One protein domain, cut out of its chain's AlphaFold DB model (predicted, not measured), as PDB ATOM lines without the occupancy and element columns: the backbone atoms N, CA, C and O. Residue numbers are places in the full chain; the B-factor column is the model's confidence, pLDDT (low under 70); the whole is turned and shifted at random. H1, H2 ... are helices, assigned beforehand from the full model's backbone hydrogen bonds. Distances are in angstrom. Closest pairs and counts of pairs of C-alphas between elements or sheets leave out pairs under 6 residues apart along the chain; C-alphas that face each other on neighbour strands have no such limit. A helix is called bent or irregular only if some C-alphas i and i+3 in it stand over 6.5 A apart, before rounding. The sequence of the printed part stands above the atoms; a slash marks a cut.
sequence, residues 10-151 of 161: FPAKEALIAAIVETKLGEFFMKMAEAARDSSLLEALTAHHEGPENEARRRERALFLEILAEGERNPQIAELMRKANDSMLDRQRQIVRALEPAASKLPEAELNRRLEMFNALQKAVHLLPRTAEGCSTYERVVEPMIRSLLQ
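What this domain is: This is residues 10 to 151 of the 161 residues of an uncharacterized protein of Hydrocarboniphaga effusa AP103 (UniProt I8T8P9). Two long helices, H1 and H4, lie side by side and run the same way as a base, and H6 crosses H4 steeply, with H7 folding back along H6 as a hairpin. H3 rises from the beginning of H4 towards the end of H6, making a triangle of H3, H4 and H6, while the short H2 packs on the last parts of H1 and H4, and H5 sits at the corner after H4. The printed part has 142 residues with seven named helices, H1 to H7 in order, and no named strand, an all helix class. It is compact, with a radius of gyration of the C-alphas of 15.8 A and spans of 47 by 36 by 25 A.

How they stand to each other: H1, residues 13 to 38, forms a helical hairpin with H2, residues 41 to 46; they touch, with Ala 35 and Ala 44 closest, their C-alphas 4.6 A apart. H4, residues 75 to 99, is the hub, touching five helices. It touches H1 at a shallow tilt of 8 degrees, the same way; the closest C-alphas, of Glu 14 and Ile 77, are 6.9 A apart. H3, residues 55 to 71, and H4 touch only at the corner, the closest C-alphas, of Gly 71 and Ala 78, being 4.2 A apart. H5, residues 101 to 105, and H4 only just touch, with 3 pairs of C-alphas within 8 A, and only at the corner. H6, residues 108 to 127, touches H4 at a steep tilt of 65 degrees, the C-alphas of Leu 89 and Leu 115 being closest at 6.7 A. H6 forms a helical hairpin with H7, residues 132 to 149, at a shallow tilt of 4 degrees, opposite ways; the C-alphas of Arg 114 and Leu 149 are closest at 5.8 A. H4 and H7 are apart. Every O i to N i+4 pair is within hydrogen-bond range in H2, H3, H4 and H6; the counts are 20 of 22 in H1, 12 of 14 in H7 and 0 of 1 in H5, where 2 of 2 O i to N i+3 pairs are within range.

Where its parts are: H1 begins at C-alpha 13, (-14.085, -48.961, -38.137), and is 39.3 A long. H3 is 24.5 A, H4 36.2 A and H6 28.2 A long. H7, 25.0 A, has a kink of 34 degrees near residue 141 and ends at C-alpha 149, (-48.474, -41.912, -50.474). It is only just irregular: C-alphas 140 and 143 are 6.7 A apart.

The domain as a whole: The two C-alphas farthest apart, of Pro 11 and Ala 102, are 47.2 A apart. The printed part has no cut and no long link. The mean pLDDT of the printed part is 89.0, with residues 50 and 133 under 70.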
ATOM      1  N   PHE A  10     -10.764 -41.976 -35.131       88.25
ATOM      2  CA  PHE A  10     -11.734 -43.063 -35.160       88.25
ATOM      3  C   PHE A  10     -11.145 -44.298 -34.481       88.25
ATOM      4  O   PHE A  10     -10.367 -45.020 -35.106       88.25
ATOM      5  N   PRO A  11     -11.510 -44.580 -33.219       83.50
ATOM      6  CA  PRO A  11     -10.908 -45.678 -32.461       83.50
ATOM      7  C   PRO A  11     -11.182 -47.060 -33.078       83.50
ATOM      8  O   PRO A  11     -10.442 -48.003 -32.813       83.50
ATOM      9  N   ALA A  12     -12.224 -47.180 -33.906       89.19
ATOM     10  CA  ALA A  12     -12.591 -48.396 -34.622       89.19
ATOM     11  C   ALA A  12     -13.258 -48.070 -35.970       89.19
ATOM     12  O   ALA A  12     -13.683 -46.935 -36.213       89.19
ATOM     13  N   LYS A  13     -13.396 -49.081 -36.838       88.69
ATOM     14  CA  LYS A  13     -14.085 -48.961 -38.137       88.69
ATOM     15  C   LYS A  13     -15.530 -48.484 -37.954       88.69
ATOM     16  O   LYS A  13     -16.018 -47.675 -38.737       88.69
ATOM     17  N   GLU A  14     -16.189 -48.941 -36.898       92.31
ATOM     18  CA  GLU A  14     -17.561 -48.595 -36.543       92.31
ATOM     19  C   GLU A  14     -17.711 -47.103 -36.253       92.31
ATOM     20  O   GLU A  14     -18.691 -46.499 -36.675       92.31
ATOM     21  N   ALA A  15     -16.714 -46.484 -35.611       92.19
ATOM     22  CA  ALA A  15     -16.720 -45.047 -35.351       92.19
ATOM     23  C   ALA A  15     -16.621 -44.233 -36.651       92.19
ATOM     24  O   ALA A  15     -17.279 -43.205 -36.792       92.19
ATOM     25  N   LEU A  16     -15.836 -44.711 -37.623       92.81
ATOM     26  CA  LEU A  16     -15.760 -44.088 -38.944       92.81
ATOM     27  C   LEU A  16     -17.088 -44.228 -39.704       92.81
ATOM     28  O   LEU A  16     -17.563 -43.252 -40.281       92.81
ATOM     29  N   ILE A  17     -17.705 -45.415 -39.686       94.44
ATOM     30  CA  ILE A  17     -19.019 -45.642 -40.310       94.44
ATOM     31  C   ILE A  17     -20.086 -44.758 -39.654       94.44
ATOM     32  O   ILE A  17     -20.867 -44.133 -40.367       94.44
ATOM     33  N   ALA A  18     -20.092 -44.655 -38.322       94.25
ATOM     34  CA  ALA A  18     -21.003 -43.782 -37.586       94.25
ATOM     35  C   ALA A  18     -20.886 -42.329 -38.050       94.25
ATOM     36  O   ALA A  18     -21.883 -41.742 -38.464       94.25
ATOM     37  N   ALA A  19     -19.668 -41.790 -38.107       94.75
ATOM     38  CA  ALA A  19     -19.445 -40.425 -38.570       94.75
ATOM     39  C   ALA A  19     -19.894 -40.204 -40.026       94.75
ATOM     40  O   ALA A  19     -20.446 -39.150 -40.348       94.75
ATOM     41  N   ILE A  20     -19.703 -41.192 -40.907       95.00
ATOM     42  CA  ILE A  20     -20.204 -41.141 -42.290       95.00
ATOM     43  C   ILE A  20     -21.737 -41.062 -42.303       95.00
ATOM     44  O   ILE A  20     -22.293 -40.186 -42.967       95.00
ATOM     45  N   VAL A  21     -22.419 -41.951 -41.573       95.25
ATOM     46  CA  VAL A  21     -23.890 -41.997 -41.513       95.25
ATOM     47  C   VAL A  21     -24.454 -40.701 -40.931       95.25
ATOM     48  O   VAL A  21     -25.373 -40.125 -41.508       95.25
ATOM     49  N   GLU A  22     -23.879 -40.208 -39.836       95.06
ATOM     50  CA  GLU A  22     -24.289 -38.959 -39.185       95.06
ATOM     51  C   GLU A  22     -24.117 -37.749 -40.107       95.06
ATOM     52  O   GLU A  22     -25.033 -36.936 -40.244       95.06
ATOM     53  N   THR A  23     -22.980 -37.664 -40.805       94.44
ATOM     54  CA  THR A  23     -22.722 -36.598 -41.783       94.44
ATOM     55  C   THR A  23     -23.768 -36.623 -42.896       94.44
ATOM     56  O   THR A  23     -24.364 -35.595 -43.216       94.44
ATOM     57  N   LYS A  24     -24.052 -37.808 -43.450       92.69
ATOM     58  CA  LYS A  24     -25.028 -37.981 -44.533       92.69
ATOM     59  C   LYS A  24     -26.446 -37.634 -44.101       92.69
ATOM     60  O   LYS A  24     -27.171 -36.961 -44.831       92.69
ATOM     61  N   LEU A  25     -26.829 -38.042 -42.896       93.44
ATOM     62  CA  LEU A  25     -28.127 -37.708 -42.329       93.44
ATOM     63  C   LEU A  25     -28.277 -36.193 -42.133       93.44
ATOM     64  O   LEU A  25     -29.308 -35.626 -42.494       93.44
ATOM     65  N   GLY A  26     -27.225 -35.526 -41.647       94.75
ATOM     66  CA  GLY A  26     -27.171 -34.069 -41.535       94.75
ATOM     67  C   GLY A  26     -27.330 -33.364 -42.886       94.75
ATOM     68  O   GLY A  26     -28.144 -32.448 -43.007       94.75
ATOM     69  N   GLU A  27     -26.620 -33.819 -43.923       92.81
ATOM     70  CA  GLU A  27     -26.760 -33.306 -45.295       92.81
ATOM     71  C   GLU A  27     -28.201 -33.432 -45.811       92.81
ATOM     72  O   GLU A  27     -28.745 -32.479 -46.376       92.81
ATOM     73  N   PHE A  28     -28.845 -34.583 -45.595       91.38
ATOM     74  CA  PHE A  28     -30.240 -34.790 -45.983       91.38
ATOM     75  C   PHE A  28     -31.187 -33.868 -45.219       91.38
ATOM     76  O   PHE A  28     -32.074 -33.266 -45.825       91.38
ATOM     77  N   PHE A  29     -30.990 -33.703 -43.912       94.00
ATOM     78  CA  PHE A  29     -31.829 -32.827 -43.097       94.00
ATOM     79  C   PHE A  29     -31.718 -31.371 -43.517       94.00
ATOM     80  O   PHE A  29     -32.745 -30.698 -43.591       94.00
ATOM     81  N   MET A  30     -30.509 -30.900 -43.830       93.50
ATOM     82  CA  MET A  30     -30.298 -29.547 -44.343       93.50
ATOM     83  C   MET A  30     -31.032 -29.336 -45.669       93.50
ATOM     84  O   MET A  30     -31.818 -28.397 -45.767       93.50
ATOM     85  N   LYS A  31     -30.866 -30.243 -46.641       92.00
ATOM     86  CA  LYS A  31     -31.538 -30.141 -47.949       92.00
ATOM     87  C   LYS A  31     -33.059 -30.164 -47.832       92.00
ATOM     88  O   LYS A  31     -33.729 -29.338 -48.439       92.00
ATOM     89  N   MET A  32     -33.607 -31.070 -47.019       92.25
ATOM     90  CA  MET A  32     -35.051 -31.115 -46.777       92.25
ATOM     91  C   MET A  32     -35.551 -29.836 -46.092       92.25
ATOM     92  O   MET A  32     -36.626 -29.347 -46.415       92.25
ATOM     93  N   ALA A  33     -34.789 -29.285 -45.140       90.94
ATOM     94  CA  ALA A  33     -35.147 -28.047 -44.450       90.94
ATOM     95  C   ALA A  33     -35.166 -26.836 -45.382       90.94
ATOM     96  O   ALA A  33     -36.005 -25.956 -45.217       90.94
ATOM     97  N   GLU A  34     -34.203 -26.769 -46.298       92.25
ATOM     98  CA  GLU A  34     -34.079 -25.699 -47.280       92.25
ATOM     99  C   GLU A  34     -35.234 -25.758 -48.279       92.25
ATOM    100  O   GLU A  34     -35.968 -24.783 -48.412       92.25
ATOM    101  N   ALA A  35     -35.475 -26.928 -48.873       90.88
ATOM    102  CA  ALA A  35     -36.577 -27.129 -49.806       90.88
ATOM    103  C   ALA A  35     -37.957 -26.940 -49.147       90.88
ATOM    104  O   ALA A  35     -38.869 -26.395 -49.757       90.88
ATOM    105  N   ALA A  36     -38.118 -27.286 -47.865       91.50
ATOM    106  CA  ALA A  36     -39.369 -27.058 -47.140       91.50
ATOM    107  C   ALA A  36     -39.746 -25.574 -46.958       91.50
ATOM    108  O   ALA A  36     -40.848 -25.298 -46.492       91.50
ATOM    109  N   ARG A  37     -38.865 -24.610 -47.262       90.75
ATOM    110  CA  ARG A  37     -39.191 -23.179 -47.131       90.75
ATOM    111  C   ARG A  37     -40.048 -22.666 -48.279       90.75
ATOM    112  O   ARG A  37     -40.994 -21.928 -48.030       90.75
ATOM    113  N   ASP A  38     -39.715 -23.072 -49.501       86.44
ATOM    114  CA  ASP A  38     -40.209 -22.430 -50.725       86.44
ATOM    115  C   ASP A  38     -40.738 -23.440 -51.761       86.44
ATOM    116  O   ASP A  38     -40.984 -23.083 -52.914       86.44
ATOM    117  N   SER A  39     -40.891 -24.712 -51.385       88.00
ATOM    118  CA  SER A  39     -41.261 -25.795 -52.306       88.00
ATOM    119  C   SER A  39     -42.410 -26.649 -51.770       88.00
ATOM    120  O   SER A  39     -42.785 -26.588 -50.598       88.00
ATOM    121  N   SER A  40     -42.993 -27.459 -52.652       90.06
ATOM    122  CA  SER A  40     -44.032 -28.423 -52.287       90.06
ATOM    123  C   SER A  40     -43.502 -29.497 -51.330       90.06
ATOM    124  O   SER A  40     -42.300 -29.764 -51.273       90.06
ATOM    125  N   LEU A  41     -44.403 -30.185 -50.613       90.25
ATOM    126  CA  LEU A  41     -44.014 -31.286 -49.725       90.25
ATOM    127  C   LEU A  41     -43.190 -32.355 -50.456       90.25
ATOM    128  O   LEU A  41     -42.211 -32.859 -49.910       90.25
ATOM    129  N   LEU A  42     -43.585 -32.709 -51.683       89.62
ATOM    130  CA  LEU A  42     -42.851 -33.696 -52.464       89.62
ATOM    131  C   LEU A  42     -41.410 -33.239 -52.690       89.62
ATOM    132  O   LEU A  42     -40.492 -33.982 -52.360       89.62
ATOM    133  N   GLU A  43     -41.230 -32.028 -53.216       88.88
ATOM    134  CA  GLU A  43     -39.910 -31.454 -53.485       88.88
ATOM    135  C   GLU A  43     -39.074 -31.404 -52.205       88.88
ATOM    136  O   GLU A  43     -37.928 -31.852 -52.205       88.88
ATOM    137  N   ALA A  44     -39.675 -30.989 -51.086       90.56
ATOM    138  CA  ALA A  44     -39.021 -30.977 -49.785       90.56
ATOM    139  C   ALA A  44     -38.502 -32.361 -49.368       90.56
ATOM    140  O   ALA A  44     -37.364 -32.484 -48.916       90.56
ATOM    141  N   LEU A  45     -39.301 -33.417 -49.546       90.06
ATOM    142  CA  LEU A  45     -38.916 -34.780 -49.172       90.06
ATOM    143  C   LEU A  45     -37.966 -35.443 -50.186       90.06
ATOM    144  O   LEU A  45     -37.183 -36.319 -49.806       90.06
ATOM    145  N   THR A  46     -37.985 -35.029 -51.455       88.06
ATOM    146  CA  THR A  46     -37.154 -35.613 -52.524       88.06
ATOM    147  C   THR A  46     -35.924 -34.783 -52.903       88.06
ATOM    148  O   THR A  46     -35.153 -35.229 -53.750       88.06
ATOM    149  N   ALA A  47     -35.673 -33.644 -52.248       83.88
ATOM    150  CA  ALA A  47     -34.605 -32.679 -52.575       83.88
ATOM    151  C   ALA A  47     -33.181 -33.270 -52.695       83.88
ATOM    152  O   ALA A  47     -32.287 -32.702 -53.316       83.88
ATOM    153  N   HIS A  48     -32.923 -34.435 -52.097       78.19
ATOM    154  CA  HIS A  48     -31.623 -35.106 -52.162       78.19
ATOM    155  C   HIS A  48     -31.426 -35.975 -53.427       78.19
ATOM    156  O   HIS A  48     -30.296 -36.359 -53.757       78.19
ATOM    157  N   HIS A  49     -32.490 -36.244 -54.190       71.75
ATOM    158  CA  HIS A  49     -32.503 -37.180 -55.320       71.75
ATOM    159  C   HIS A  49     -32.376 -36.537 -56.710       71.75
ATOM    160  O   HIS A  49     -32.625 -37.198 -57.716       71.75
ATOM    161  N   GLU A  50     -31.944 -35.282 -56.815       67.44
ATOM    162  CA  GLU A  50     -31.972 -34.566 -58.096       67.44
ATOM    163  C   GLU A  50     -30.770 -34.825 -59.020       67.44
ATOM    164  O   GLU A  50     -29.608 -34.831 -58.608       67.44
ATOM    165  N   GLY A  51     -31.054 -34.984 -60.314       70.88
ATOM    166  CA  GLY A  51     -30.043 -35.035 -61.371       70.88
ATOM    167  C   GLY A  51     -29.630 -36.440 -61.836       70.88
ATOM    168  O   GLY A  51     -30.004 -37.452 -61.226       70.88
ATOM    169  N   PRO A  52     -28.896 -36.503 -62.962       73.69
ATOM    170  CA  PRO A  52     -28.439 -37.749 -63.563       73.69
ATOM    171  C   PRO A  52     -27.321 -38.406 -62.751       73.69
ATOM    172  O   PRO A  52     -26.679 -37.792 -61.894       73.69
ATOM    173  N   GLU A  53     -27.066 -39.673 -63.065       82.56
ATOM    174  CA  GLU A  53     -25.924 -40.411 -62.545       82.56
ATOM    175  C   GLU A  53     -24.599 -39.681 -62.811       82.56
ATOM    176  O   GLU A  53     -24.291 -39.318 -63.945       82.56
ATOM    177  N   ASN A  54     -23.774 -39.533 -61.777       86.69
ATOM    178  CA  ASN A  54     -22.398 -39.064 -61.899       86.69
ATOM    179  C   ASN A  54     -21.474 -39.888 -60.992       86.69
ATOM    180  O   ASN A  54     -21.926 -40.730 -60.214       86.69
ATOM    181  N   GLU A  55     -20.164 -39.671 -61.093       88.56
ATOM    182  CA  GLU A  55     -19.195 -40.454 -60.324       88.56
ATOM    183  C   GLU A  55     -19.387 -40.321 -58.805       88.56
ATOM    184  O   GLU A  55     -19.295 -41.317 -58.087       88.56
ATOM    185  N   ALA A  56     -19.709 -39.124 -58.312       87.75
ATOM    186  CA  ALA A  56     -19.956 -38.896 -56.891       87.75
ATOM    187  C   ALA A  56     -21.171 -39.696 -56.392       87.75
ATOM    188  O   ALA A  56     -21.059 -40.419 -55.404       87.75
ATOM    189  N   ARG A  57     -22.294 -39.653 -57.123       86.06
ATOM    190  CA  ARG A  57     -23.504 -40.438 -56.827       86.06
ATOM    191  C   ARG A  57     -23.223 -41.939 -56.872       86.06
ATOM    192  O   ARG A  57     -23.696 -42.671 -56.007       86.06
ATOM    193  N   ARG A  58     -22.415 -42.402 -57.830       89.06
ATOM    194  CA  ARG A  58     -21.995 -43.809 -57.910       89.06
ATOM    195  C   ARG A  58     -21.243 -44.254 -56.665       89.06
ATOM    196  O   ARG A  58     -21.545 -45.314 -56.124       89.06
ATOM    197  N   ARG A  59     -20.267 -43.455 -56.227       91.56
ATOM    198  CA  ARG A  59     -19.472 -43.735 -55.024       91.56
ATOM    199  C   ARG A  59     -20.337 -43.700 -53.767       91.56
ATOM    200  O   ARG A  59     -20.189 -44.566 -52.917       91.56
ATOM    201  N   GLU A  60     -21.267 -42.752 -53.678       89.94
ATOM    202  CA  GLU A  60     -22.220 -42.658 -52.568       89.94
ATOM    203  C   GLU A  60     -23.130 -43.891 -52.484       89.94
ATOM    204  O   GLU A  60     -23.243 -44.485 -51.414       89.94
ATOM    205  N   ARG A  61     -23.691 -44.349 -53.613       90.88
ATOM    206  CA  ARG A  61     -24.469 -45.598 -53.652       90.88
ATOM    207  C   ARG A  61     -23.651 -46.817 -53.248       90.88
ATOM    208  O   ARG A  61     -24.152 -47.667 -52.518       90.88
ATOM    209  N   ALA A  62     -22.419 -46.926 -53.749       93.12
ATOM    210  CA  ALA A  62     -21.536 -48.038 -53.410       93.12
ATOM    211  C   ALA A  62     -21.256 -48.069 -51.901       93.12
ATOM    212  O   ALA A  62     -21.444 -49.103 -51.268       93.12
ATOM    213  N   LEU A  63     -20.926 -46.916 -51.313       94.06
ATOM    214  CA  LEU A  63     -20.721 -46.779 -49.873       94.06
ATOM    215  C   LEU A  63     -21.984 -47.128 -49.074       94.06
ATOM    216  O   LEU A  63     -21.905 -47.821 -48.063       94.06
ATOM    217  N   PHE A  64     -23.159 -46.694 -49.532       93.25
ATOM    218  CA  PHE A  64     -24.420 -47.038 -48.881       93.25
ATOM    219  C   PHE A  64     -24.678 -48.554 -48.892       93.25
ATOM    220  O   PHE A  64     -25.032 -49.120 -47.860       93.25
ATOM    221  N   LEU A  65     -24.430 -49.233 -50.020       94.62
ATOM    222  CA  LEU A  65     -24.523 -50.694 -50.123       94.62
ATOM    223  C   LEU A  65     -23.537 -51.415 -49.195       94.62
ATOM    224  O   LEU A  65     -23.908 -52.403 -48.562       94.62
ATOM    225  N   GLU A  66     -22.303 -50.923 -49.086       96.00
ATOM    226  CA  GLU A  66     -21.300 -51.477 -48.171       96.00
ATOM    227  C   GLU A  66     -21.736 -51.359 -46.705       96.00
ATOM    228  O   GLU A  66     -21.586 -52.314 -45.942       96.00
ATOM    229  N   ILE A  67     -22.313 -50.216 -46.313       95.62
ATOM    230  CA  ILE A  67     -22.824 -49.994 -44.952       95.62
ATOM    231  C   ILE A  67     -24.020 -50.908 -44.663       95.62
ATOM    232  O   ILE A  67     -24.075 -51.505 -43.588       95.62
ATOM    233  N   LEU A  68     -24.948 -51.066 -45.615       94.19
ATOM    234  CA  LEU A  68     -26.067 -52.005 -45.476       94.19
ATOM    235  C   LEU A  68     -25.568 -53.442 -45.287       94.19
ATOM    236  O   LEU A  68     -25.992 -54.120 -44.357       94.19
ATOM    237  N   ALA A  69     -24.620 -53.884 -46.117       96.38
ATOM    238  CA  ALA A  69     -24.036 -55.218 -46.008       96.38
ATOM    239  C   ALA A  69     -23.280 -55.430 -44.683       96.38
ATOM    240  O   ALA A  69     -23.288 -56.532 -44.136       96.38
ATOM    241  N   GLU A  70     -22.623 -54.394 -44.152       97.00
ATOM    242  CA  GLU A  70     -21.996 -54.453 -42.829       97.00
ATOM    243  C   GLU A  70     -23.041 -54.581 -41.712       97.00
ATOM    244  O   GLU A  70     -22.837 -55.363 -40.788       97.00
ATOM    245  N   GLY A  71     -24.172 -53.875 -41.814       96.56
ATOM    246  CA  GLY A  71     -25.276 -53.962 -40.853       96.56
ATOM    247  C   GLY A  71     -25.808 -55.385 -40.666       96.56
ATOM    248  O   GLY A  71     -26.049 -55.799 -39.538       96.56
ATOM    249  N   GLU A  72     -25.884 -56.176 -41.737       97.06
ATOM    250  CA  GLU A  72     -26.358 -57.569 -41.678       97.06
ATOM    251  C   GLU A  72     -25.445 -58.506 -40.866       97.06
ATOM    252  O   GLU A  72     -25.885 -59.551 -40.389       97.06
ATOM    253  N   ARG A  73     -24.166 -58.151 -40.689       96.81
ATOM    254  CA  ARG A  73     -23.185 -58.966 -39.944       96.81
ATOM    255  C   ARG A  73     -22.670 -58.316 -38.663       96.81
ATOM    256  O   ARG A  73     -22.027 -58.993 -37.863       96.81
ATOM    257  N   ASN A  74     -22.921 -57.022 -38.471       97.31
ATOM    258  CA  ASN A  74     -22.439 -56.242 -37.339       97.31
ATOM    259  C   ASN A  74     -23.619 -55.576 -36.605       97.31
ATOM    260  O   ASN A  74     -24.128 -54.547 -37.064       97.31
ATOM    261  N   PRO A  75     -24.025 -56.100 -35.429       96.62
ATOM    262  CA  PRO A  75     -25.153 -55.566 -34.664       96.62
ATOM    263  C   PRO A  75     -25.019 -54.086 -34.285       96.62
ATOM    264  O   PRO A  75     -26.027 -53.394 -34.155       96.62
ATOM    265  N   GLN A  76     -23.792 -53.578 -34.124       96.50
ATOM    266  CA  GLN A  76     -23.573 -52.163 -33.815       96.50
ATOM    267  C   GLN A  76     -23.940 -51.271 -35.006       96.50
ATOM    268  O   GLN A  76     -24.577 -50.233 -34.826       96.50
ATOM    269  N   ILE A  77     -23.592 -51.697 -36.225       97.25
ATOM    270  CA  ILE A  77     -23.958 -50.984 -37.455       97.25
ATOM    271  C   ILE A  77     -25.454 -51.127 -37.749       97.25
ATOM    272  O   ILE A  77     -26.082 -50.147 -38.147       97.25
ATOM    273  N   ALA A  78     -26.057 -52.290 -37.486       97.31
ATOM    274  CA  ALA A  78     -27.509 -52.457 -37.593       97.31
ATOM    275  C   ALA A  78     -28.266 -51.458 -36.701       97.31
ATOM    276  O   ALA A  78     -29.177 -50.769 -37.161       97.31
ATOM    277  N   GLU A  79     -27.849 -51.322 -35.438       97.50
ATOM    278  CA  GLU A  79     -28.475 -50.390 -34.497       97.50
ATOM    279  C   GLU A  79     -28.252 -48.921 -34.890       97.50
ATOM    280  O   GLU A  79     -29.170 -48.105 -34.778       97.50
ATOM    281  N   LEU A  80     -27.066 -48.576 -35.399       96.50
ATOM    282  CA  LEU A  80     -26.791 -47.253 -35.970       96.50
ATOM    283  C   LEU A  80     -27.766 -46.927 -37.113       96.50
ATOM    284  O   LEU A  80     -28.373 -45.856 -37.124       96.50
ATOM    285  N   MET A  81     -27.950 -47.856 -38.053       95.56
ATOM    286  CA  MET A  81     -28.847 -47.673 -39.198       95.56
ATOM    287  C   MET A  81     -30.313 -47.560 -38.769       95.56
ATOM    288  O   MET A  81     -31.051 -46.740 -39.321       95.56
ATOM    289  N   ARG A  82     -30.730 -48.322 -37.750       95.56
ATOM    290  CA  ARG A  82     -32.067 -48.216 -37.151       95.56
ATOM    291  C   ARG A  82     -32.305 -46.813 -36.580       95.56
ATOM    292  O   ARG A  82     -33.279 -46.165 -36.952       95.56
ATOM    293  N   LYS A  83     -31.372 -46.296 -35.773       96.69
ATOM    294  CA  LYS A  83     -31.443 -44.933 -35.207       96.69
ATOM    295  C   LYS A  83     -31.439 -43.833 -36.271       96.69
ATOM    296  O   LYS A  83     -32.137 -42.829 -36.118       96.69
ATOM    297  N   ALA A  84     -30.670 -44.013 -37.344       95.06
ATOM    298  CA  ALA A  84     -30.664 -43.082 -38.468       95.06
ATOM    299  C   ALA A  84     -32.024 -43.061 -39.187       95.06
ATOM    300  O   ALA A  84     -32.522 -41.992 -39.542       95.06
ATOM    301  N   ASN A  85     -32.657 -44.227 -39.357       93.69
ATOM    302  CA  ASN A  85     -33.988 -44.337 -39.948       93.69
ATOM    303  C   ASN A  85     -35.071 -43.704 -39.058       93.69
ATOM    304  O   ASN A  85     -35.914 -42.975 -39.575       93.69
ATOM    305  N   ASP A  86     -35.011 -43.914 -37.740       95.19
ATOM    306  CA  ASP A  86     -35.930 -43.283 -36.778       95.19
ATOM    307  C   ASP A  86     -35.817 -41.751 -36.837       95.19
ATOM    308  O   ASP A  86     -36.811 -41.049 -37.020       95.19
ATOM    309  N   SER A  87     -34.585 -41.231 -36.807       95.56
ATOM    310  CA  SER A  87     -34.313 -39.795 -36.949       95.56
ATOM    311  C   SER A  87     -34.858 -39.227 -38.265       95.56
ATOM    312  O   SER A  87     -35.402 -38.120 -38.294       95.56
ATOM    313  N   MET A  88     -34.716 -39.972 -39.369       94.25
ATOM    314  CA  MET A  88     -35.251 -39.580 -40.673       94.25
ATOM    315  C   MET A  88     -36.778 -39.489 -40.645       94.25
ATOM    316  O   MET A  88     -37.333 -38.478 -41.078       94.25
ATOM    317  N   LEU A  89     -37.451 -40.502 -40.097       94.50
ATOM    318  CA  LEU A  89     -38.908 -40.517 -39.968       94.50
ATOM    319  C   LEU A  89     -39.414 -39.346 -39.122       94.50
ATOM    320  O   LEU A  89     -40.370 -38.680 -39.519       94.50
ATOM    321  N   ASP A  90     -38.764 -39.054 -37.997       95.31
ATOM    322  CA  ASP A  90     -39.134 -37.925 -37.141       95.31
ATOM    323  C   ASP A  90     -39.006 -36.590 -37.883       95.31
ATOM    324  O   ASP A  90     -39.916 -35.756 -37.838       95.31
ATOM    325  N   ARG A  91     -37.913 -36.397 -38.635       95.06
ATOM    326  CA  ARG A  91     -37.717 -35.180 -39.432       95.06
ATOM    327  C   ARG A  91     -38.775 -35.032 -40.524       95.06
ATOM    328  O   ARG A  91     -39.324 -33.947 -40.704       95.06
ATOM    329  N   GLN A  92     -39.074 -36.109 -41.241       94.81
ATOM    330  CA  GLN A  92     -40.094 -36.109 -42.290       94.81
ATOM    331  C   GLN A  92     -41.485 -35.842 -41.714       94.81
ATOM    332  O   GLN A  92     -42.239 -35.056 -42.284       94.81
ATOM    333  N   ARG A  93     -41.808 -36.417 -40.548       94.00
ATOM    334  CA  ARG A  93     -43.067 -36.162 -39.835       94.00
ATOM    335  C   ARG A  93     -43.239 -34.674 -39.539       94.00
ATOM    336  O   ARG A  93     -44.311 -34.131 -39.792       94.00
ATOM    337  N   GLN A  94     -42.188 -34.015 -39.050       93.25
ATOM    338  CA  GLN A  94     -42.204 -32.572 -38.780       93.25
ATOM    339  C   GLN A  94     -42.471 -31.758 -40.051       93.25
ATOM    340  O   GLN A  94     -43.322 -30.872 -40.030       93.25
ATOM    341  N   ILE A  95     -41.797 -32.082 -41.160       94.00
ATOM    342  CA  ILE A  95     -41.979 -31.388 -42.445       94.00
ATOM    343  C   ILE A  95     -43.398 -31.587 -42.981       94.00
ATOM    344  O   ILE A  95     -44.060 -30.612 -43.324       94.00
ATOM    345  N   VAL A  96     -43.900 -32.826 -42.990       93.56
ATOM    346  CA  VAL A  96     -45.271 -33.130 -43.429       93.56
ATOM    347  C   VAL A  96     -46.288 -32.336 -42.614       93.56
ATOM    348  O   VAL A  96     -47.174 -31.709 -43.181       93.56
ATOM    349  N   ARG A  97     -46.161 -32.320 -41.283       91.25
ATOM    350  CA  ARG A  97     -47.099 -31.594 -40.413       91.25
ATOM    351  C   ARG A  97     -47.022 -30.079 -40.590       91.25
ATOM    352  O   ARG A  97     -48.024 -29.410 -40.368       91.25
ATOM    353  N   ALA A  98     -45.859 -29.551 -40.965       91.25
ATOM    354  CA  ALA A  98     -45.679 -28.128 -41.219       91.25
ATOM    355  C   ALA A  98     -46.262 -27.691 -42.572       91.25
ATOM    356  O   ALA A  98     -46.843 -26.612 -42.655       91.25
ATOM    357  N   LEU A  99     -46.112 -28.516 -43.614       90.75
ATOM    358  CA  LEU A  99     -46.490 -28.159 -44.985       90.75
ATOM    359  C   LEU A  99     -47.895 -28.616 -45.386       90.75
ATOM    360  O   LEU A  99     -48.497 -27.997 -46.256       90.75
ATOM    361  N   GLU A 100     -48.438 -29.655 -44.749       90.12
ATOM    362  CA  GLU A 100     -49.732 -30.238 -45.111       90.12
ATOM    363  C   GLU A 100     -50.721 -30.200 -43.937       90.12
ATOM    364  O   GLU A 100     -50.779 -31.130 -43.124       90.12
ATOM    365  N   PRO A 101     -51.576 -29.163 -43.842       85.62
ATOM    366  CA  PRO A 101     -52.575 -29.050 -42.782       85.62
ATOM    367  C   PRO A 101     -53.525 -30.251 -42.703       85.62
ATOM    368  O   PRO A 101     -53.950 -30.622 -41.607       85.62
ATOM    369  N   ALA A 102     -53.832 -30.895 -43.835       84.75
ATOM    370  CA  ALA A 102     -54.642 -32.113 -43.875       84.75
ATOM    371  C   ALA A 102     -53.979 -33.275 -43.113       84.75
ATOM    372  O   ALA A 102     -54.664 -34.037 -42.425       84.75
ATOM    373  N   ALA A 103     -52.641 -33.348 -43.124       86.19
ATOM    374  CA  ALA A 103     -51.894 -34.361 -42.392       86.19
ATOM    375  C   ALA A 103     -52.087 -34.252 -40.873       86.19
ATOM    376  O   ALA A 103     -51.991 -35.265 -40.182       86.19
ATOM    377  N   SER A 104     -52.428 -33.066 -40.346       81.25
ATOM    378  CA  SER A 104     -52.656 -32.805 -38.911       81.25
ATOM    379  C   SER A 104     -53.673 -33.750 -38.266       81.25
ATOM    380  O   SER A 104     -53.563 -34.052 -37.080       81.25
ATOM    381  N   LYS A 105     -54.652 -34.228 -39.040       80.81
ATOM    382  CA  LYS A 105     -55.738 -35.088 -38.553       80.81
ATOM    383  C   LYS A 105     -55.420 -36.581 -38.641       80.81
ATOM    384  O   LYS A 105     -56.147 -37.381 -38.057       80.81
ATOM    385  N   LEU A 106     -54.357 -36.973 -39.348       85.19
ATOM    386  CA  LEU A 106     -53.985 -38.380 -39.440       85.19
ATOM    387  C   LEU A 106     -53.395 -38.882 -38.117       85.19
ATOM    388  O   LEU A 106     -52.551 -38.193 -37.529       85.19
ATOM    389  N   PRO A 107     -53.756 -40.100 -37.678       89.06
ATOM    390  CA  PRO A 107     -53.051 -40.782 -36.603       89.06
ATOM    391  C   PRO A 107     -51.559 -40.910 -36.920       89.06
ATOM    392  O   PRO A 107     -51.173 -41.180 -38.058       89.06
ATOM    393  N   GLU A 108     -50.708 -40.756 -35.908       88.19
ATOM    394  CA  GLU A 108     -49.254 -40.813 -36.087       88.19
ATOM    395  C   GLU A 108     -48.785 -42.150 -36.675       88.19
ATOM    396  O   GLU A 108     -47.970 -42.165 -37.592       88.19
ATOM    397  N   ALA A 109     -49.371 -43.263 -36.223       89.00
ATOM    398  CA  ALA A 109     -49.066 -44.593 -36.744       89.00
ATOM    399  C   ALA A 109     -49.341 -44.722 -38.253       89.00
ATOM    400  O   ALA A 109     -48.601 -45.404 -38.954       89.00
ATOM    401  N   GLU A 110     -50.384 -44.063 -38.762       88.75
ATOM    402  CA  GLU A 110     -50.708 -44.090 -40.189       88.75
ATOM    403  C   GLU A 110     -49.734 -43.231 -41.001       88.75
ATOM    404  O   GLU A 110     -49.235 -43.665 -42.038       88.75
ATOM    405  N   LEU A 111     -49.389 -42.043 -40.494       90.69
ATOM    406  CA  LEU A 111     -48.363 -41.208 -41.114       90.69
ATOM    407  C   LEU A 111     -47.006 -41.929 -41.163       90.69
ATOM    408  O   LEU A 111     -46.343 -41.905 -42.198       90.69
ATOM    409  N   ASN A 112     -46.623 -42.620 -40.087       91.69
ATOM    410  CA  ASN A 112     -45.375 -43.380 -40.042       91.69
ATOM    411  C   ASN A 112     -45.344 -44.491 -41.100       91.69
ATOM    412  O   ASN A 112     -44.375 -44.563 -41.845       91.69
ATOM    413  N   ARG A 113     -46.417 -45.280 -41.264       90.69
ATOM    414  CA  ARG A 113     -46.482 -46.322 -42.314       90.69
ATOM    415  C   ARG A 113     -46.317 -45.754 -43.723       90.69
ATOM    416  O   ARG A 113     -45.620 -46.336 -44.553       90.69
ATOM    417  N   ARG A 114     -46.947 -44.610 -44.005       90.88
ATOM    418  CA  ARG A 114     -46.825 -43.938 -45.309       90.88
ATOM    419  C   ARG A 114     -45.403 -43.451 -45.557       90.88
ATOM    420  O   ARG A 114     -44.869 -43.668 -46.643       90.88
ATOM    421  N   LEU A 115     -44.779 -42.848 -44.546       93.12
ATOM    422  CA  LEU A 115     -43.391 -42.392 -44.616       93.12
ATOM    423  C   LEU A 115     -42.395 -43.554 -44.716       93.12
ATOM    424  O   LEU A 115     -41.417 -43.463 -45.451       93.12
ATOM    425  N   GLU A 116     -42.652 -44.676 -44.050       93.00
ATOM    426  CA  GLU A 116     -41.865 -45.901 -44.198       93.00
ATOM    427  C   GLU A 116     -41.928 -46.435 -45.631       93.00
ATOM    428  O   GLU A 116     -40.884 -46.729 -46.218       93.00
ATOM    429  N   MET A 117     -43.123 -46.499 -46.228       92.00
ATOM    430  CA  MET A 117     -43.287 -46.923 -47.621       92.00
ATOM    431  C   MET A 117     -42.617 -45.947 -48.595       92.00
ATOM    432  O   MET A 117     -41.925 -46.369 -49.524       92.00
ATOM    433  N   PHE A 118     -42.761 -44.642 -48.355       91.94
ATOM    434  CA  PHE A 118     -42.044 -43.607 -49.094       91.94
ATOM    435  C   PHE A 118     -40.529 -43.843 -49.035       91.94
ATOM    436  O   PHE A 118     -39.874 -43.910 -50.075       91.94
ATOM    437  N   ASN A 119     -39.978 -44.055 -47.839       91.88
ATOM    438  CA  ASN A 119     -38.554 -44.308 -47.642       91.88
ATOM    439  C   ASN A 119     -38.095 -45.615 -48.297       91.88
ATOM    440  O   ASN A 119     -36.985 -45.668 -48.824       91.88
ATOM    441  N   ALA A 120     -38.921 -46.662 -48.299       91.12
ATOM    442  CA  ALA A 120     -38.618 -47.916 -48.984       91.12
ATOM    443  C   ALA A 120     -38.516 -47.718 -50.506       91.12
ATOM    444  O   ALA A 120     -37.533 -48.141 -51.117       91.12
ATOM    445  N   LEU A 121     -39.480 -47.011 -51.107       89.31
ATOM    446  CA  LEU A 121     -39.454 -46.673 -52.533       89.31
ATOM    447  C   LEU A 121     -38.265 -45.773 -52.882       89.31
ATOM    448  O   LEU A 121     -37.566 -46.030 -53.860       89.31
ATOM    449  N   GLN A 122     -37.988 -44.754 -52.066       86.62
ATOM    450  CA  GLN A 122     -36.836 -43.870 -52.255       86.62
ATOM    451  C   GLN A 122     -35.512 -44.632 -52.159       86.62
ATOM    452  O   GLN A 122     -34.653 -44.449 -53.015       86.62
ATOM    453  N   LYS A 123     -35.352 -45.542 -51.188       88.94
ATOM    454  CA  LYS A 123     -34.174 -46.422 -51.093       88.94
ATOM    455  C   LYS A 123     -34.031 -47.292 -52.341       88.94
ATOM    456  O   LYS A 123     -32.932 -47.394 -52.875       88.94
ATOM    457  N   ALA A 124     -35.122 -47.876 -52.843       87.38
ATOM    458  CA  ALA A 124     -35.085 -48.662 -54.075       87.38
ATOM    459  C   ALA A 124     -34.610 -47.818 -55.269       87.38
ATOM    460  O   ALA A 124     -33.693 -48.227 -55.975       87.38
ATOM    461  N   VAL A 125     -35.154 -46.609 -55.447       84.62
ATOM    462  CA  VAL A 125     -34.694 -45.660 -56.478       84.62
ATOM    463  C   VAL A 125     -33.226 -45.299 -56.284       84.62
ATOM    464  O   VAL A 125     -32.474 -45.268 -57.254       84.62
ATOM    465  N   HIS A 126     -32.815 -45.034 -55.043       85.19
ATOM    466  CA  HIS A 126     -31.446 -44.675 -54.713       85.19
ATOM    467  C   HIS A 126     -30.467 -45.788 -55.069       85.19
ATOM    468  O   HIS A 126     -29.361 -45.479 -55.473       85.19
ATOM    469  N   LEU A 127     -30.843 -47.062 -54.938       87.06
ATOM    470  CA  LEU A 127     -29.968 -48.200 -55.228       87.06
ATOM    471  C   LEU A 127     -29.856 -48.523 -56.725       87.06
ATOM    472  O   LEU A 127     -28.902 -49.186 -57.142       87.06
ATOM    473  N   LEU A 128     -30.790 -48.042 -57.545       83.81
ATOM    474  CA  LEU A 128     -30.777 -48.255 -58.989       83.81
ATOM    475  C   LEU A 128     -29.881 -47.214 -59.695       83.81
ATOM    476  O   LEU A 128     -29.900 -46.032 -59.344       83.81
ATOM    477  N   PRO A 129     -29.091 -47.604 -60.716       78.50
ATOM    478  CA  PRO A 129     -28.352 -46.641 -61.530       78.50
ATOM    479  C   PRO A 129     -29.295 -45.652 -62.228       78.50
ATOM    480  O   PRO A 129     -30.255 -46.064 -62.880       78.50
ATOM    481  N   ARG A 130     -28.990 -44.349 -62.178       76.56
ATOM    482  CA  ARG A 130     -29.776 -43.320 -62.882       76.56
ATOM    483  C   ARG A 130     -29.327 -43.130 -64.333       76.56
ATOM    484  O   ARG A 130     -28.702 -42.132 -64.689       76.56
ATOM    485  N   THR A 131     -29.641 -44.106 -65.182       76.25
ATOM    486  CA  THR A 131     -29.565 -43.925 -66.643       76.25
ATOM    487  C   THR A 131     -30.636 -42.928 -67.111       76.25
ATOM    488  O   THR A 131     -31.572 -42.627 -66.369       76.25
ATOM    489  N   ALA A 132     -30.541 -42.432 -68.348       70.75
ATOM    490  CA  ALA A 132     -31.588 -41.578 -68.922       70.75
ATOM    491  C   ALA A 132     -32.977 -42.258 -68.893       70.75
ATOM    492  O   ALA A 132     -33.977 -41.623 -68.562       70.75
ATOM    493  N   GLU A 133     -33.029 -43.567 -69.154       68.88
ATOM    494  CA  GLU A 133     -34.243 -44.391 -69.026       68.88
ATOM    495  C   GLU A 133     -34.697 -44.567 -67.565       68.88
ATOM    496  O   GLU A 133     -35.893 -44.595 -67.274       68.88
ATOM    497  N   GLY A 134     -33.759 -44.646 -66.617       70.88
ATOM    498  CA  GLY A 134     -34.064 -44.694 -65.186       70.88
ATOM    499  C   GLY A 134     -34.708 -43.401 -64.675       70.88
ATOM    500  O   GLY A 134     -35.674 -43.460 -63.914       70.88
ATOM    501  N   CYS A 135     -34.232 -42.237 -65.134       72.50
ATOM    502  CA  CYS A 135     -34.847 -40.946 -64.807       72.50
ATOM    503  C   CYS A 135     -36.277 -40.842 -65.356       72.50
ATOM    504  O   CYS A 135     -37.185 -40.481 -64.612       72.50
ATOM    505  N   SER A 136     -36.509 -41.249 -66.608       73.62
ATOM    506  CA  SER A 136     -37.859 -41.215 -67.186       73.62
ATOM    507  C   SER A 136     -38.816 -42.212 -66.516       73.62
ATOM    508  O   SER A 136     -40.001 -41.925 -66.365       73.62
ATOM    509  N   THR A 137     -38.318 -43.362 -66.052       74.81
ATOM    510  CA  THR A 137     -39.108 -44.320 -65.259       74.81
ATOM    511  C   THR A 137     -39.499 -43.738 -63.900       74.81
ATOM    512  O   THR A 137     -40.641 -43.904 -63.467       74.81
ATOM    513  N   TYR A 138     -38.580 -43.029 -63.236       77.88
ATOM    514  CA  TYR A 138     -38.870 -42.347 -61.975       77.88
ATOM    515  C   TYR A 138     -40.011 -41.338 -62.139       77.88
ATOM    516  O   TYR A 138     -41.012 -41.438 -61.434       77.88
ATOM    517  N   GLU A 139     -39.896 -40.434 -63.112       79.00
ATOM    518  CA  GLU A 139     -40.894 -39.389 -63.380       79.00
ATOM    519  C   GLU A 139     -42.258 -39.980 -63.768       79.00
ATOM    520  O   GLU A 139     -43.303 -39.516 -63.316       79.00
ATOM    521  N   ARG A 140     -42.273 -41.040 -64.588       81.69
ATOM    522  CA  ARG A 140     -43.524 -41.613 -65.117       81.69
ATOM    523  C   ARG A 140     -44.243 -42.559 -64.162       81.69
ATOM    524  O   ARG A 140     -45.454 -42.718 -64.299       81.69
ATOM    525  N   VAL A 141     -43.521 -43.238 -63.270       83.25
ATOM    526  CA  VAL A 141     -44.078 -44.327 -62.447       83.25
ATOM    527  C   VAL A 141     -43.895 -44.052 -60.965       83.25
ATOM    528  O   VAL A 141     -44.859 -44.087 -60.205       83.25
ATOM    529  N   VAL A 142     -42.666 -43.764 -60.543       83.00
ATOM    530  CA  VAL A 142     -42.334 -43.705 -59.118       83.00
ATOM    531  C   VAL A 142     -42.844 -42.420 -58.472       83.00
ATOM    532  O   VAL A 142     -43.404 -42.470 -57.379       83.00
ATOM    533  N   GLU A 143     -42.711 -41.279 -59.145       85.50
ATOM    534  CA  GLU A 143     -43.194 -40.001 -58.629       85.50
ATOM    535  C   GLU A 143     -44.719 -40.005 -58.397       85.50
ATOM    536  O   GLU A 143     -45.130 -39.653 -57.289       85.50
ATOM    537  N   PRO A 144     -45.578 -40.471 -59.329       86.69
ATOM    538  CA  PRO A 144     -47.008 -40.626 -59.055       86.69
ATOM    539  C   PRO A 144     -47.320 -41.523 -57.849       86.69
ATOM    540  O   PRO A 144     -48.192 -41.184 -57.048       86.69
ATOM    541  N   MET A 145     -46.599 -42.640 -57.681       86.88
ATOM    542  CA  MET A 145     -46.773 -43.532 -56.523       86.88
ATOM    543  C   MET A 145     -46.414 -42.829 -55.210       86.88
ATOM    544  O   MET A 145     -47.142 -42.931 -54.226       86.88
ATOM    545  N   ILE A 146     -45.317 -42.073 -55.199       87.19
ATOM    546  CA  ILE A 146     -44.906 -41.278 -54.040       87.19
ATOM    547  C   ILE A 146     -45.928 -40.186 -53.738       87.19
ATOM    548  O   ILE A 146     -46.315 -40.024 -52.583       87.19
ATOM    549  N   ARG A 147     -46.389 -39.450 -54.756       86.94
ATOM    550  CA  ARG A 147     -47.416 -38.413 -54.589       86.94
ATOM    551  C   ARG A 147     -48.666 -38.995 -53.942       86.94
ATOM    552  O   ARG A 147     -49.180 -38.405 -53.005       86.94
ATOM    553  N   SER A 148     -49.093 -40.175 -54.384       86.06
ATOM    554  CA  SER A 148     -50.208 -40.914 -53.791       86.06
ATOM    555  C   SER A 148     -49.991 -41.254 -52.306       86.06
ATOM    556  O   SER A 148     -50.909 -41.084 -51.507       86.06
ATOM    557  N   LEU A 149     -48.785 -41.663 -51.893       85.62
ATOM    558  CA  LEU A 149     -48.474 -41.912 -50.474       85.62
ATOM    559  C   LEU A 149     -48.528 -40.638 -49.616       85.62
ATOM    560  O   LEU A 149     -48.782 -40.714 -48.411       85.62
ATOM    561  N   LEU A 150     -48.303 -39.483 -50.238       85.44
ATOM    562  CA  LEU A 150     -48.316 -38.162 -49.613       85.44
ATOM    563  C   LEU A 150     -49.652 -37.419 -49.804       85.44
ATOM    564  O   LEU A 150     -49.745 -36.244 -49.469       85.44
ATOM    565  N   GLN A 151     -50.697 -38.082 -50.314       82.69
ATOM    566  CA  GLN A 151     -52.056 -37.533 -50.335       82.69
ATOM    567  C   GLN A 151     -52.749 -37.802 -49.001       82.69
ATOM    568  O   GLN A 151     -52.952 -38.952 -48.609       82.69
TER     569      GLN A 151